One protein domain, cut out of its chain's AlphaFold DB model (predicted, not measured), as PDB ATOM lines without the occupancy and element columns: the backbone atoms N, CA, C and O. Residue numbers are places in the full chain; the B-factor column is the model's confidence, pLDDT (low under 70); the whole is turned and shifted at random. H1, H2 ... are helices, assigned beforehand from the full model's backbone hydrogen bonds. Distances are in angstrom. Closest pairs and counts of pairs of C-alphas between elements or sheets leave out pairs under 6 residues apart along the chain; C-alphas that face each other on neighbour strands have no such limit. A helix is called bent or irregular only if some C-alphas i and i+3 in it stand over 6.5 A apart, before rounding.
ATOM      1  N   LEU A 109     145.168 113.246 165.323       93.00
ATOM      2  CA  LEU A 109     145.184 114.420 166.195       93.00
ATOM      3  C   LEU A 109     145.288 115.721 165.386       93.00
ATOM      4  O   LEU A 109     146.171 115.876 164.532       93.00
ATOM      5  N   GLY A 110     144.409 116.668 165.711       87.50
ATOM      6  CA  GLY A 110     144.199 117.911 164.965       87.50
ATOM      7  C   GLY A 110     142.985 117.880 164.032       87.50
ATOM      8  O   GLY A 110     142.598 118.935 163.538       87.50
ATOM      9  N   ASP A 111     142.369 116.714 163.814       91.25
ATOM     10  CA  ASP A 111     141.051 116.635 163.185       91.25
ATOM     11  C   ASP A 111     139.988 117.316 164.060       91.25
ATOM     12  O   ASP A 111     140.059 117.293 165.293       91.25
ATOM     13  N   SER A 112     138.963 117.883 163.420       89.38
ATOM     14  CA  SER A 112     137.772 118.331 164.135       89.38
ATOM     15  C   SER A 112     137.032 117.138 164.742       89.38
ATOM     16  O   SER A 112     136.861 116.094 164.102       89.38
ATOM     17  N   VAL A 113     136.575 117.302 165.982       90.50
ATOM     18  CA  VAL A 113     135.788 116.287 166.682       90.50
ATOM     19  C   VAL A 113     134.311 116.532 166.418       90.50
ATOM     20  O   VAL A 113     133.801 117.636 166.551       90.50
ATOM     21  N   THR A 114     133.633 115.474 166.010       89.06
ATOM     22  CA  THR A 114     132.225 115.424 165.637       89.06
ATOM     23  C   THR A 114     131.587 114.217 166.311       89.06
ATOM     24  O   THR A 114     132.278 113.302 166.764       89.06
ATOM     25  N   GLU A 115     130.261 114.136 166.293       86.88
ATOM     26  CA  GLU A 115     129.535 112.971 166.816       86.88
ATOM     27  C   GLU A 115     129.951 111.631 166.181       86.88
ATOM     28  O   GLU A 115     129.759 110.579 166.792       86.88
ATOM     29  N   ASN A 116     130.554 111.661 164.988       86.69
ATOM     30  CA  ASN A 116     130.899 110.463 164.226       86.69
ATOM     31  C   ASN A 116     132.341 109.995 164.400       86.69
ATOM     32  O   ASN A 116     132.631 108.860 164.045       86.69
ATOM     33  N   ASN A 117     133.227 110.849 164.919       90.94
ATOM     34  CA  ASN A 117     134.630 110.508 165.175       90.94
ATOM     35  C   ASN A 117     135.070 110.790 166.627       90.94
ATOM     36  O   ASN A 117     136.256 110.737 166.959       90.94
ATOM     37  N   LYS A 118     134.127 111.130 167.518       92.00
ATOM     38  CA  LYS A 118     134.439 111.388 168.927       92.00
ATOM     39  C   LYS A 118     135.010 110.167 169.632       92.00
ATOM     40  O   LYS A 118     135.855 110.327 170.506       92.00
ATOM     41  N   SER A 119     134.586 108.956 169.261       93.50
ATOM     42  CA  SER A 119     135.087 107.750 169.925       93.50
ATOM     43  C   SER A 119     136.578 107.560 169.677       93.50
ATOM     44  O   SER A 119     137.322 107.238 170.596       93.50
ATOM     45  N   GLU A 120     137.026 107.858 168.464       95.44
ATOM     46  CA  GLU A 120     138.419 107.867 168.058       95.44
ATOM     47  C   GLU A 120     139.211 108.880 168.883       95.44
ATOM     48  O   GLU A 120     140.226 108.519 169.474       95.44
ATOM     49  N   PHE A 121     138.719 110.116 169.003       95.50
ATOM     50  CA  PHE A 121     139.359 111.135 169.838       95.50
ATOM     51  C   PHE A 121     139.497 110.693 171.302       95.50
ATOM     52  O   PHE A 121     140.597 110.727 171.858       95.50
ATOM     53  N   PHE A 122     138.409 110.233 171.927       95.56
ATOM     54  CA  PHE A 122     138.437 109.811 173.328       95.56
ATOM     55  C   PHE A 122     139.261 108.540 173.544       95.56
ATOM     56  O   PHE A 122     139.902 108.399 174.582       95.56
ATOM     57  N   TYR A 123     139.340 107.655 172.550       96.06
ATOM     58  CA  TYR A 123     140.268 106.533 172.575       96.06
ATOM     59  C   TYR A 123     141.731 107.003 172.585       96.06
ATOM     60  O   TYR A 123     142.530 106.499 173.379       96.06
ATOM     61  N   VAL A 124     142.092 107.989 171.756       96.31
ATOM     62  CA  VAL A 124     143.438 108.593 171.763       96.31
ATOM     63  C   VAL A 124     143.724 109.261 173.109       96.31
ATOM     64  O   VAL A 124     144.794 109.048 173.678       96.31
ATOM     65  N   LEU A 125     142.756 109.992 173.670       96.25
ATOM     66  CA  LEU A 125     142.876 110.610 174.993       96.25
ATOM     67  C   LEU A 125     143.092 109.570 176.105       96.25
ATOM     68  O   LEU A 125     143.995 109.737 176.924       96.25
ATOM     69  N   SER A 126     142.336 108.467 176.110       95.81
ATOM     70  CA  SER A 126     142.558 107.345 177.033       95.81
ATOM     71  C   SER A 126     143.976 106.777 176.921       95.81
ATOM     72  O   SER A 126     144.601 106.489 177.941       95.81
ATOM     73  N   ASN A 127     144.503 106.630 175.700       96.00
ATOM     74  CA  ASN A 127     145.870 106.145 175.483       96.00
ATOM     75  C   ASN A 127     146.924 107.134 175.997       96.00
ATOM     76  O   ASN A 127     147.940 106.706 176.542       96.00
ATOM     77  N   PHE A 128     146.687 108.441 175.863       96.94
ATOM     78  CA  PHE A 128     147.568 109.455 176.443       96.94
ATOM     79  C   PHE A 128     147.600 109.356 177.969       96.94
ATOM     80  O   PHE A 128     148.677 109.334 178.557       96.94
ATOM     81  N   ILE A 129     146.431 109.248 178.606       96.00
ATOM     82  CA  ILE A 129     146.312 109.132 180.066       96.00
ATOM     83  C   ILE A 129     147.054 107.892 180.578       96.00
ATOM     84  O   ILE A 129     147.803 107.970 181.550       96.00
ATOM     85  N   GLU A 130     146.908 106.753 179.900       95.88
ATOM     86  CA  GLU A 130     147.648 105.543 180.263       95.88
ATOM     87  C   GLU A 130     149.163 105.716 180.057       95.88
ATOM     88  O   GLU A 130     149.965 105.294 180.891       95.88
ATOM     89  N   TYR A 131     149.579 106.404 178.990       96.69
ATOM     90  CA  TYR A 131     150.988 106.717 178.769       96.69
ATOM     91  C   TYR A 131     151.578 107.571 179.897       96.69
ATOM     92  O   TYR A 131     152.699 107.297 180.337       96.69
ATOM     93  N   THR A 132     150.860 108.585 180.390       95.38
ATOM     94  CA  THR A 132     151.383 109.467 181.444       95.38
ATOM     95  C   THR A 132     151.530 108.760 182.788       95.38
ATOM     96  O   THR A 132     152.514 108.999 183.488       95.38
ATOM     97  N   LYS A 133     150.633 107.821 183.101       94.31
ATOM     98  CA  LYS A 133     150.747 106.928 184.260       94.31
ATOM     99  C   LYS A 133     152.012 106.067 184.204       94.31
ATOM    100  O   LYS A 133     152.688 105.874 185.211       94.31
ATOM    101  N   GLN A 134     152.365 105.570 183.019       94.81
ATOM    102  CA  GLN A 134     153.586 104.781 182.808       94.81
ATOM    103  C   GLN A 134     154.853 105.656 182.755       94.81
ATOM    104  O   GLN A 134     155.946 105.191 183.085       94.81
ATOM    105  N   HIS A 135     154.713 106.933 182.382       93.69
ATOM    106  CA  HIS A 135     155.813 107.884 182.192       93.69
ATOM    107  C   HIS A 135     155.594 109.197 182.968       93.69
ATOM    108  O   HIS A 135     155.619 110.286 182.377       93.69
ATOM    109  N   PRO A 136     155.461 109.147 184.307       92.50
ATOM    110  CA  PRO A 136     155.092 110.315 185.112       92.50
ATOM    111  C   PRO A 136     156.118 111.453 185.035       92.50
ATOM    112  O   PRO A 136     155.781 112.620 185.201       92.50
ATOM    113  N   LYS A 137     157.383 111.150 184.718       91.75
ATOM    114  CA  LYS A 137     158.438 112.164 184.551       91.75
ATOM    115  C   LYS A 137     158.252 113.037 183.303       91.75
ATOM    116  O   LYS A 137     158.777 114.147 183.266       91.75
ATOM    117  N   THR A 138     157.528 112.560 182.289       91.69
ATOM    118  CA  THR A 138     157.383 113.260 181.002       91.69
ATOM    119  C   THR A 138     156.260 114.293 181.042       91.69
ATOM    120  O   THR A 138     156.444 115.427 180.581       91.69
ATOM    121  N   TYR A 139     155.111 113.916 181.613       93.31
ATOM    122  CA  TYR A 139     153.882 114.719 181.612       93.31
ATOM    123  C   TYR A 139     153.150 114.775 182.963       93.31
ATOM    124  O   TYR A 139     152.146 115.467 183.054       93.31
ATOM    125  N   GLY A 140     153.667 114.138 184.018       92.12
ATOM    126  CA  GLY A 140     152.953 113.973 185.289       92.12
ATOM    127  C   GLY A 140     151.907 112.858 185.210       92.12
ATOM    128  O   GLY A 140     151.320 112.641 184.157       92.12
ATOM    129  N   ASP A 141     151.689 112.134 186.306       93.19
ATOM    130  CA  ASP A 141     150.654 111.093 186.361       93.19
ATOM    131  C   ASP A 141     149.269 111.738 186.505       93.19
ATOM    132  O   ASP A 141     148.912 112.243 187.569       93.19
ATOM    133  N   ILE A 142     148.488 111.708 185.424       92.75
ATOM    134  CA  ILE A 142     147.118 112.255 185.366       92.75
ATOM    135  C   ILE A 142     146.166 111.467 186.281       92.75
ATOM    136  O   ILE A 142     145.097 111.945 186.640       92.75
ATOM    137  N   THR A 143     146.531 110.248 186.669       91.62
ATOM    138  CA  THR A 143     145.697 109.375 187.499       91.62
ATOM    139  C   THR A 143     146.039 109.443 188.986       91.62
ATOM    140  O   THR A 143     145.362 108.803 189.785       91.62
ATOM    141  N   ALA A 144     147.036 110.243 189.385       88.50
ATOM    142  CA  ALA A 144     147.566 110.252 190.751       88.50
ATOM    143  C   ALA A 144     146.528 110.598 191.833       88.50
ATOM    144  O   ALA A 144     146.618 110.100 192.953       88.50
ATOM    145  N   GLU A 145     145.548 111.444 191.511       87.38
ATOM    146  CA  GLU A 145     144.539 111.929 192.464       87.38
ATOM    147  C   GLU A 145     143.184 111.210 192.316       87.38
ATOM    148  O   GLU A 145     142.224 111.578 192.991       87.38
ATOM    149  N   ILE A 146     143.089 110.164 191.479       89.00
ATOM    150  CA  ILE A 146     141.814 109.511 191.118       89.00
ATOM    151  C   ILE A 146     141.052 108.929 192.318       89.00
ATOM    152  O   ILE A 146     139.824 108.948 192.338       89.00
ATOM    153  N   ASP A 147     141.764 108.432 193.332       85.88
ATOM    154  CA  ASP A 147     141.145 107.837 194.523       85.88
ATOM    155  C   ASP A 147     140.622 108.902 195.502       85.88
ATOM    156  O   ASP A 147     139.718 108.639 196.300       85.88
ATOM    157  N   SER A 148     141.182 110.114 195.446       89.19
ATOM    158  CA  SER A 148     140.814 111.246 196.304       89.19
ATOM    159  C   SER A 148     139.832 112.218 195.650       89.19
ATOM    160  O   SER A 148     139.063 112.867 196.361       89.19
ATOM    161  N   ASP A 149     139.831 112.306 194.319       90.62
ATOM    162  CA  ASP A 149     139.006 113.220 193.534       90.62
ATOM    163  C   ASP A 149     137.921 112.445 192.768       90.62
ATOM    164  O   ASP A 149     138.152 111.798 191.742       90.62
ATOM    165  N   LYS A 150     136.691 112.523 193.288       90.19
ATOM    166  CA  LYS A 150     135.528 111.853 192.694       90.19
ATOM    167  C   LYS A 150     135.142 112.438 191.338       90.19
ATOM    168  O   LYS A 150     134.636 111.690 190.502       90.19
ATOM    169  N   ASP A 151     135.361 113.731 191.120       90.06
ATOM    170  CA  ASP A 151     135.002 114.388 189.866       90.06
ATOM    171  C   ASP A 151     135.979 113.961 188.767       90.06
ATOM    172  O   ASP A 151     135.553 113.583 187.672       90.06
ATOM    173  N   LEU A 152     137.273 113.873 189.088       89.94
ATOM    174  CA  LEU A 152     138.284 113.285 188.208       89.94
ATOM    175  C   LEU A 152     137.958 111.833 187.846       89.94
ATOM    176  O   LEU A 152     138.003 111.461 186.671       89.94
ATOM    177  N   ALA A 153     137.578 111.013 188.827       92.06
ATOM    178  CA  ALA A 153     137.181 109.632 188.573       92.06
ATOM    179  C   ALA A 153     135.971 109.538 187.621       92.06
ATOM    180  O   ALA A 153     135.933 108.666 186.746       92.06
ATOM    181  N   LEU A 154     134.995 110.443 187.751       92.81
ATOM    182  CA  LEU A 154     133.845 110.523 186.847       92.81
ATOM    183  C   LEU A 154     134.249 110.963 185.434       92.81
ATOM    184  O   LEU A 154     133.810 110.331 184.470       92.81
ATOM    185  N   MET A 155     135.111 111.975 185.299       93.19
ATOM    186  CA  MET A 155     135.625 112.430 184.000       93.19
ATOM    187  C   MET A 155     136.392 111.313 183.283       93.19
ATOM    188  O   MET A 155     136.094 110.996 182.132       93.19
ATOM    189  N   LEU A 156     137.307 110.625 183.973       93.06
ATOM    190  CA  LEU A 156     138.062 109.497 183.411       93.06
ATOM    191  C   LEU A 156     137.157 108.327 183.001       93.06
ATOM    192  O   LEU A 156     137.405 107.663 181.989       93.06
ATOM    193  N   LYS A 157     136.088 108.067 183.758       93.56
ATOM    194  CA  LYS A 157     135.085 107.066 183.384       93.56
ATOM    195  C   LYS A 157     134.347 107.460 182.105       93.56
ATOM    196  O   LYS A 157     134.149 106.603 181.246       93.56
ATOM    197  N   GLU A 158     133.956 108.725 181.966       93.44
ATOM    198  CA  GLU A 158     133.260 109.211 180.770       93.44
ATOM    199  C   GLU A 158     134.181 109.221 179.540       93.44
ATOM    200  O   GLU A 158     133.758 108.756 178.486       93.44
ATOM    201  N   ILE A 159     135.455 109.613 179.681       94.19
ATOM    202  CA  ILE A 159     136.474 109.504 178.618       94.19
ATOM    203  C   ILE A 159     136.545 108.069 178.090       94.19
ATOM    204  O   ILE A 159     136.392 107.829 176.893       94.19
ATOM    205  N   ASN A 160     136.729 107.095 178.987       93.50
ATOM    206  CA  ASN A 160     136.834 105.695 178.584       93.50
ATOM    207  C   ASN A 160     135.549 105.199 177.915       93.50
ATOM    208  O   ASN A 160     135.614 104.599 176.846       93.50
ATOM    209  N   LYS A 161     134.388 105.530 178.487       93.94
ATOM    210  CA  LYS A 161     133.079 105.182 177.929       93.94
ATOM    211  C   LYS A 161     132.869 105.760 176.528       93.94
ATOM    212  O   LYS A 161     132.309 105.079 175.673       93.94
ATOM    213  N   GLN A 162     133.309 106.988 176.259       92.56
ATOM    214  CA  GLN A 162     133.203 107.564 174.914       92.56
ATOM    215  C   GLN A 162     134.172 106.899 173.926       92.56
ATOM    216  O   GLN A 162     133.815 106.699 172.765       92.56
ATOM    217  N   GLY A 163     135.346 106.461 174.387       92.38
ATOM    218  CA  GLY A 163     136.288 105.661 173.596       92.38
ATOM    219  C   GLY A 163     135.890 104.188 173.388       92.38
ATOM    220  O   GLY A 163     136.481 103.510 172.547       92.38
ATOM    221  N   ASP A 164     134.905 103.665 174.128       88.81
ATOM    222  CA  ASP A 164     134.555 102.236 174.104       88.81
ATOM    223  C   ASP A 164     133.961 101.771 172.770       88.81
ATOM    224  O   ASP A 164     134.127 100.605 172.411       88.81
ATOM    225  N   HIS A 165     133.305 102.652 172.007       85.31
ATOM    226  CA  HIS A 165     132.790 102.273 170.688       85.31
ATOM    227  C   HIS A 165     133.932 101.871 169.746       85.31
ATOM    228  O   HIS A 165     133.862 100.811 169.123       85.31
ATOM    229  N   LEU A 166     135.045 102.614 169.739       89.50
ATOM    230  CA  LEU A 166     136.233 102.222 168.985       89.50
ATOM    231  C   LEU A 166     136.800 100.878 169.458       89.50
ATOM    232  O   LEU A 166     137.196 100.048 168.641       89.50
ATOM    233  N   ARG A 167     136.798 100.616 170.774       86.12
ATOM    234  CA  ARG A 167     137.291  99.340 171.331       86.12
ATOM    235  C   ARG A 167     136.514  98.130 170.817       86.12
ATOM    236  O   ARG A 167     137.085  97.045 170.745       86.12
ATOM    237  N   GLN A 168     135.247  98.303 170.443       87.88
ATOM    238  CA  GLN A 168     134.432  97.248 169.833       87.88
ATOM    239  C   GLN A 168     134.801  96.989 168.365       87.88
ATOM    240  O   GLN A 168     134.564  95.891 167.869       87.88
ATOM    241  N   LEU A 169     135.402  97.969 167.682       90.75
ATOM    242  CA  LEU A 169     135.819  97.869 166.282       90.75
ATOM    243  C   LEU A 169     137.238  97.308 166.114       90.75
ATOM    244  O   LEU A 169     137.516  96.691 165.091       90.75
ATOM    245  N   ILE A 170     138.117  97.457 167.110       90.06
ATOM    246  CA  ILE A 170     139.505  96.947 167.079       90.06
ATOM    247  C   ILE A 170     139.610  95.425 166.821       90.06
ATOM    248  O   ILE A 170     140.534  95.001 166.131       90.06
ATOM    249  N   PRO A 171     138.699  94.562 167.317       91.44
ATOM    250  CA  PRO A 171     138.698  93.144 166.946       91.44
ATOM    251  C   PRO A 171     138.362  92.873 165.471       91.44
ATOM    252  O   PRO A 171     138.622  91.773 164.991       91.44
ATOM    253  N   ILE A 172     137.745  93.835 164.780       92.38
ATOM    254  CA  ILE A 172     137.272  93.717 163.394       92.38
ATOM    255  C   ILE A 172     138.282  94.351 162.433       92.38
ATOM    256  O   ILE A 172     138.611  93.764 161.404       92.38
ATOM    257  N   TYR A 173     138.791  95.535 162.778       94.69
ATOM    258  CA  TYR A 173     139.734  96.300 161.972       94.69
ATOM    259  C   TYR A 173     141.041  96.538 162.732       94.69
ATOM    260  O   TYR A 173     140.996  96.891 163.912       94.69
ATOM    261  N   PRO A 174     142.205  96.436 162.062       94.25
ATOM    262  CA  PRO A 174     143.465  96.900 162.628       94.25
ATOM    263  C   PRO A 174     143.352  98.350 163.110       94.25
ATOM    264  O   PRO A 174     142.732  99.187 162.448       94.25
ATOM    265  N   GLN A 175     143.949  98.650 164.266       93.81
ATOM    266  CA  GLN A 175     143.834  99.956 164.921       93.81
ATOM    267  C   GLN A 175     144.228 101.098 163.979       93.81
ATOM    268  O   GLN A 175     143.550 102.118 163.936       93.81
ATOM    269  N   GLU A 176     145.283 100.912 163.191       94.50
ATOM    270  CA  GLU A 176     145.808 101.889 162.241       94.50
ATOM    271  C   GLU A 176     144.827 102.270 161.123       94.50
ATOM    272  O   GLU A 176     145.002 103.313 160.495       94.50
ATOM    273  N   MET A 177     143.791 101.460 160.876       96.38
ATOM    274  CA  MET A 177     142.714 101.810 159.945       96.38
ATOM    275  C   MET A 177     141.699 102.769 160.568       96.38
ATOM    276  O   MET A 177     141.005 103.476 159.842       96.38
ATOM    277  N   LEU A 178     141.609 102.791 161.898       96.06
ATOM    278  CA  LEU A 178     140.617 103.548 162.654       96.06
ATOM    279  C   LEU A 178     141.220 104.809 163.281       96.06
ATOM    280  O   LEU A 178     140.609 105.872 163.277       96.06
ATOM    281  N   VAL A 179     142.441 104.717 163.802       96.12
ATOM    282  CA  VAL A 179     143.074 105.795 164.556       96.12
ATOM    283  C   VAL A 179     144.590 105.770 164.404       96.12
ATOM    284  O   VAL A 179     145.224 104.715 164.425       96.12
ATOM    285  N   HIS A 180     145.184 106.953 164.272       94.75
ATOM    286  CA  HIS A 180     146.621 107.123 164.138       94.75
ATOM    287  C   HIS A 180     147.135 108.209 165.090       94.75
ATOM    288  O   HIS A 180     146.688 109.355 165.058       94.75
ATOM    289  N   PHE A 181     148.101 107.833 165.926       93.62
ATOM    290  CA  PHE A 181     148.824 108.714 166.842       93.62
ATOM    291  C   PHE A 181     150.247 108.179 167.049       93.62
ATOM    292  O   PHE A 181     150.507 106.990 166.840       93.62
ATOM    293  N   ASN A 182     151.178 109.039 167.459       94.19
ATOM    294  CA  ASN A 182     152.545 108.640 167.769       94.19
ATOM    295  C   ASN A 182     152.631 108.138 169.221       94.19
ATOM    296  O   ASN A 182     152.424 108.921 170.150       94.19
ATOM    297  N   PRO A 183     153.004 106.866 169.455       93.25
ATOM    298  CA  PRO A 183     153.019 106.283 170.798       93.25
ATOM    299  C   PRO A 183     154.073 106.901 171.731       93.25
ATOM    300  O   PRO A 183     153.999 106.707 172.939       93.25
ATOM    301  N   ASN A 184     155.039 107.657 171.197       94.38
ATOM    302  CA  ASN A 184     156.018 108.391 172.005       94.38
ATOM    303  C   ASN A 184     155.485 109.737 172.519       94.38
ATOM    304  O   ASN A 184     156.194 110.421 173.257       94.38
ATOM    305  N   TRP A 185     154.281 110.136 172.093       96.19
ATOM    306  CA  TRP A 185     153.611 111.371 172.495       96.19
ATOM    307  C   TRP A 185     154.513 112.606 172.420       96.19
ATOM    308  O   TRP A 185     154.786 113.227 173.442       96.19
ATOM    309  N   PRO A 186     155.012 112.994 171.232       96.00
ATOM    310  CA  PRO A 186     155.784 114.222 171.102       96.00
ATOM    311  C   PRO A 186     154.936 115.438 171.503       96.00
ATOM    312  O   PRO A 186     153.721 115.460 171.308       96.00
ATOM    313  N   ILE A 187     155.586 116.501 171.993       93.69
ATOM    314  CA  ILE A 187     154.912 117.730 172.463       93.69
ATOM    315  C   ILE A 187     153.944 118.296 171.411       93.69
ATOM    316  O   ILE A 187     152.883 118.802 171.761       93.69
ATOM    317  N   SER A 188     154.275 118.188 170.123       94.75
ATOM    318  CA  SER A 188     153.402 118.634 169.035       94.75
ATOM    319  C   SER A 188     152.061 117.893 168.989       94.75
ATOM    320  O   SER A 188     151.045 118.527 168.729       94.75
ATOM    321  N   GLU A 189     152.028 116.586 169.256       95.38
ATOM    322  CA  GLU A 189     150.780 115.817 169.322       95.38
ATOM    323  C   GLU A 189     150.011 116.090 170.606       95.38
ATOM    324  O   GLU A 189     148.796 116.271 170.558       95.38
ATOM    325  N   VAL A 190     150.715 116.226 171.731       95.56
ATOM    326  CA  VAL A 190     150.090 116.606 173.004       95.56
ATOM    327  C   VAL A 190     149.413 117.973 172.884       95.56
ATOM    328  O   VAL A 190     148.272 118.130 173.302       95.56
ATOM    329  N   ASN A 191     150.050 118.948 172.233       94.56
ATOM    330  CA  ASN A 191     149.442 120.258 172.001       94.56
ATOM    331  C   ASN A 191     148.176 120.168 171.142       94.56
ATOM    332  O   ASN A 191     147.200 120.852 171.436       94.56
ATOM    333  N   LYS A 192     148.166 119.323 170.103       95.62
ATOM    334  CA  LYS A 192     146.962 119.098 169.290       95.62
ATOM    335  C   LYS A 192     145.846 118.474 170.120       95.62
ATOM    336  O   LYS A 192     144.735 118.982 170.089       95.62
ATOM    337  N   LEU A 193     146.155 117.433 170.898       95.44
ATOM    338  CA  LEU A 193     145.208 116.785 171.809       95.44
ATOM    339  C   LEU A 193     144.582 117.797 172.777       95.44
ATOM    340  O   LEU A 193     143.366 117.836 172.927       95.44
ATOM    341  N   LEU A 194     145.414 118.633 173.402       93.88
ATOM    342  CA  LEU A 194     144.988 119.650 174.358       93.88
ATOM    343  C   LEU A 194     144.114 120.734 173.715       93.88
ATOM    344  O   LEU A 194     143.111 121.121 174.305       93.88
ATOM    345  N   MET A 195     144.456 121.200 172.509       91.94
ATOM    346  CA  MET A 195     143.617 122.153 171.771       91.94
ATOM    347  C   MET A 195     142.264 121.535 171.412       91.94
ATOM    348  O   MET A 195     141.231 122.136 171.675       91.94
ATOM    349  N   THR A 196     142.254 120.298 170.912       92.12
ATOM    350  CA  THR A 196     141.011 119.581 170.604       92.12
ATOM    351  C   THR A 196     140.145 119.342 171.845       92.12
ATOM    352  O   THR A 196     138.923 119.388 171.751       92.12
ATOM    353  N   LEU A 197     140.755 119.094 173.008       91.25
ATOM    354  CA  LEU A 197     140.032 118.946 174.270       91.25
ATOM    355  C   LEU A 197     139.422 120.275 174.736       91.25
ATOM    356  O   LEU A 197     138.280 120.293 175.186       91.25
ATOM    357  N   LYS A 198     140.176 121.372 174.610       89.19
ATOM    358  CA  LYS A 198     139.728 122.720 174.971       89.19
ATOM    359  C   LYS A 198     138.561 123.194 174.101       89.19
ATOM    360  O   LYS A 198     137.628 123.791 174.620       89.19
ATOM    361  N   ASP A 199     138.616 122.912 172.804       86.94
ATOM    362  CA  ASP A 199     137.591 123.319 171.836       86.94
ATOM    363  C   ASP A 199     136.403 122.334 171.782       86.94
ATOM    364  O   ASP A 199     135.568 122.414 170.883       86.94
ATOM    365  N   ASN A 200     136.329 121.367 172.707       86.88
ATOM    366  CA  ASN A 200     135.252 120.385 172.744       86.88
ATOM    367  C   ASN A 200     133.980 120.972 173.374       86.88
ATOM    368  O   ASN A 200     134.026 121.569 174.446       86.88
ATOM    369  N   ASP A 201     132.826 120.709 172.762       81.31
ATOM    370  CA  ASP A 201     131.533 121.250 173.204       81.31
ATOM    371  C   ASP A 201     131.051 120.716 174.571       81.31
ATOM    372  O   ASP A 201     130.098 121.240 175.154       81.31
ATOM    373  N   GLN A 202     131.660 119.650 175.103       82.50
ATOM    374  CA  GLN A 202     131.292 119.109 176.411       82.50
ATOM    375  C   GLN A 202     131.927 119.931 177.538       82.50
ATOM    376  O   GLN A 202     133.141 119.937 177.702       82.50
ATOM    377  N   SER A 203     131.101 120.540 178.392       79.44
ATOM    378  CA  SER A 203     131.556 121.455 179.455       79.44
ATOM    379  C   SER A 203     132.597 120.867 180.417       79.44
ATOM    380  O   SER A 203     133.450 121.589 180.922       79.44
ATOM    381  N   TRP A 204     132.567 119.556 180.672       87.12
ATOM    382  CA  TRP A 204     133.555 118.909 181.539       87.12
ATOM    383  C   TRP A 204     134.923 118.723 180.859       87.12
ATOM    384  O   TRP A 204     135.920 118.555 181.558       87.12
ATOM    385  N   CYS A 205     135.007 118.776 179.522       88.44
ATOM    386  CA  CYS A 205     136.279 118.681 178.801       88.44
ATOM    387  C   CYS A 205     137.182 119.887 179.082       88.44
ATOM    388  O   CYS A 205     138.388 119.702 179.217       88.44
ATOM    389  N   GLU A 206     136.618 121.088 179.242       87.81
ATOM    390  CA  GLU A 206     137.378 122.285 179.627       87.81
ATOM    391  C   GLU A 206     137.985 122.127 181.030       87.81
ATOM    392  O   GLU A 206     139.181 122.335 181.221       87.81
ATOM    393  N   VAL A 207     137.195 121.637 181.990       90.06
ATOM    394  CA  VAL A 207     137.674 121.346 183.352       90.06
ATOM    395  C   VAL A 207     138.771 120.275 183.331       90.06
ATOM    396  O   VAL A 207     139.806 120.416 183.983       90.06
ATOM    397  N   PHE A 208     138.587 119.213 182.541       92.94
ATOM    398  CA  PHE A 208     139.604 118.175 182.390       92.94
ATOM    399  C   PHE A 208     140.876 118.714 181.716       92.94
ATOM    400  O   PHE A 208     141.983 118.360 182.116       92.94
ATOM    401  N   PHE A 209     140.743 119.606 180.733       93.19
ATOM    402  CA  PHE A 209     141.868 120.299 180.109       93.19
ATOM    403  C   PHE A 209     142.667 121.105 181.140       93.19
ATOM    404  O   PHE A 209     143.891 120.977 181.194       93.19
ATOM    405  N   GLU A 210     142.004 121.886 181.993       91.25
ATOM    406  CA  GLU A 210     142.672 122.646 183.055       91.25
ATOM    407  C   GLU A 210     143.423 121.729 184.027       91.25
ATOM    408  O   GLU A 210     144.578 122.001 184.378       91.25
ATOM    409  N   TYR A 211     142.809 120.601 184.395       91.56
ATOM    410  CA  TYR A 211     143.447 119.579 185.220       91.56
ATOM    411  C   TYR A 211     144.717 119.012 184.564       91.56
ATOM    412  O   TYR A 211     145.768 118.942 185.207       91.56
ATOM    413  N   LEU A 212     144.668 118.676 183.268       92.50
ATOM    414  CA  LEU A 212     145.844 118.211 182.524       92.50
ATOM    415  C   LEU A 212     146.982 119.231 182.569       92.50
ATOM    416  O   LEU A 212     148.121 118.869 182.868       92.50
ATOM    417  N   ILE A 213     146.684 120.508 182.315       93.12
ATOM    418  CA  ILE A 213     147.681 121.585 182.360       93.12
ATOM    419  C   ILE A 213     148.293 121.707 183.759       93.12
ATOM    420  O   ILE A 213     149.512 121.849 183.889       93.12
ATOM    421  N   TYR A 214     147.476 121.610 184.806       91.25
ATOM    422  CA  TYR A 214     147.934 121.653 186.189       91.25
ATOM    423  C   TYR A 214     148.893 120.502 186.529       91.25
ATOM    424  O   TYR A 214     149.989 120.752 187.044       91.25
ATOM    425  N   VAL A 215     148.533 119.256 186.202       90.88
ATOM    426  CA  VAL A 215     149.381 118.073 186.439       90.88
ATOM    427  C   VAL A 215     150.681 118.176 185.639       90.88
ATOM    428  O   VAL A 215     151.776 118.034 186.193       90.88
ATOM    429  N   MET A 216     150.582 118.525 184.353       90.19
ATOM    430  CA  MET A 216     151.737 118.702 183.472       90.19
ATOM    431  C   MET A 216     152.655 119.845 183.913       90.19
ATOM    432  O   MET A 216     153.860 119.776 183.673       90.19
ATOM    433  N   GLY A 217     152.123 120.883 184.561       86.38
ATOM    434  CA  GLY A 217     152.898 121.985 185.135       86.38
ATOM    435  C   GLY A 217     153.612 121.625 186.442       86.38
ATOM    436  O   GLY A 217     154.582 122.285 186.813       86.38
ATOM    437  N   ARG A 218     153.163 120.573 187.137       84.31
ATOM    438  CA  ARG A 218     153.756 120.080 188.392       84.31
ATOM    439  C   ARG A 218     154.725 118.917 188.210       84.31
ATOM    440  O   ARG A 218     155.351 118.506 189.187       84.31
ATOM    441  N   LYS A 219     154.880 118.404 186.987       75.06
ATOM    442  CA  LYS A 219     155.800 117.302 186.692       75.06
ATOM    443  C   LYS A 219     157.221 117.630 187.178       75.06
ATOM    444  O   LYS A 219     157.800 118.647 186.803       75.06
TER     445      LYS A 219
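What this domain is: This is residues 109 to 219 of the 221 residues of an uncharacterized protein of Sideroxydans sp. GWF2_59_14 (UniProt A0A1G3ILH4). One helix, H1, runs through the middle, with the long kinked helix H3 crossing it steeply and touching it on one side; H5 comes close to H1 without clearly touching it and folds back into H6 as a helical hairpin, and H6, apart from H1, only just touches H3. The short helices H2 and H4 lie far from each other, H2 beyond the end of H1 and H4 near its start. The printed part has 111 residues with six named helices, H1 to H6 in order, and no named strand: all helix. It is compact, with a radius of gyration of the C-alphas of 13.4 A and spans of 38 by 27 by 25 A.

How they stand to each other: H3, residues 150 to 169, has a kink of 34 degrees near residue 163 and is only just irregular, C-alphas 162 and 165 being 6.8 A apart. With residues 159 to 167 alone it touches H1, residues 118 to 134, at a steep tilt of 60 degrees, opposite ways; the closest C-alphas, of Tyr 123 and Gly 163, are 4.2 A apart. With residues 152 to 155 it only just touches H6, residues 203 to 218, with 3 pairs of C-alphas within 8 A, the closest Met 155 and Phe 208 at 7.2 A. H6 and H5, residues 187 to 198, form a hairpin, closest at the C-alphas of Lys 198 and Glu 206, 5.2 A. H1 and H6 are apart. Every O i to N i+4 pair is within hydrogen-bond range in H1 and H5, against 13 of 16 in H3 and 11 of 12 in H6.

Where its parts are: H3 is 29.9 A long, H1 24.6 A, H6 24.0 A and H5 16.2 A. H2 is residues 136 to 139 and H4 residues 175 to 178. C-alpha 118 opens H1 at (134.439, 111.388, 168.927); C-alpha 218 ends H6 at (153.756, 120.080, 188.392).

The domain as a whole: The farthest C-alphas, of Ile 172 and Arg 218, are 39.9 A apart. The printed part has no cut and no long link, and no printed residue is under 70 in pLDDT.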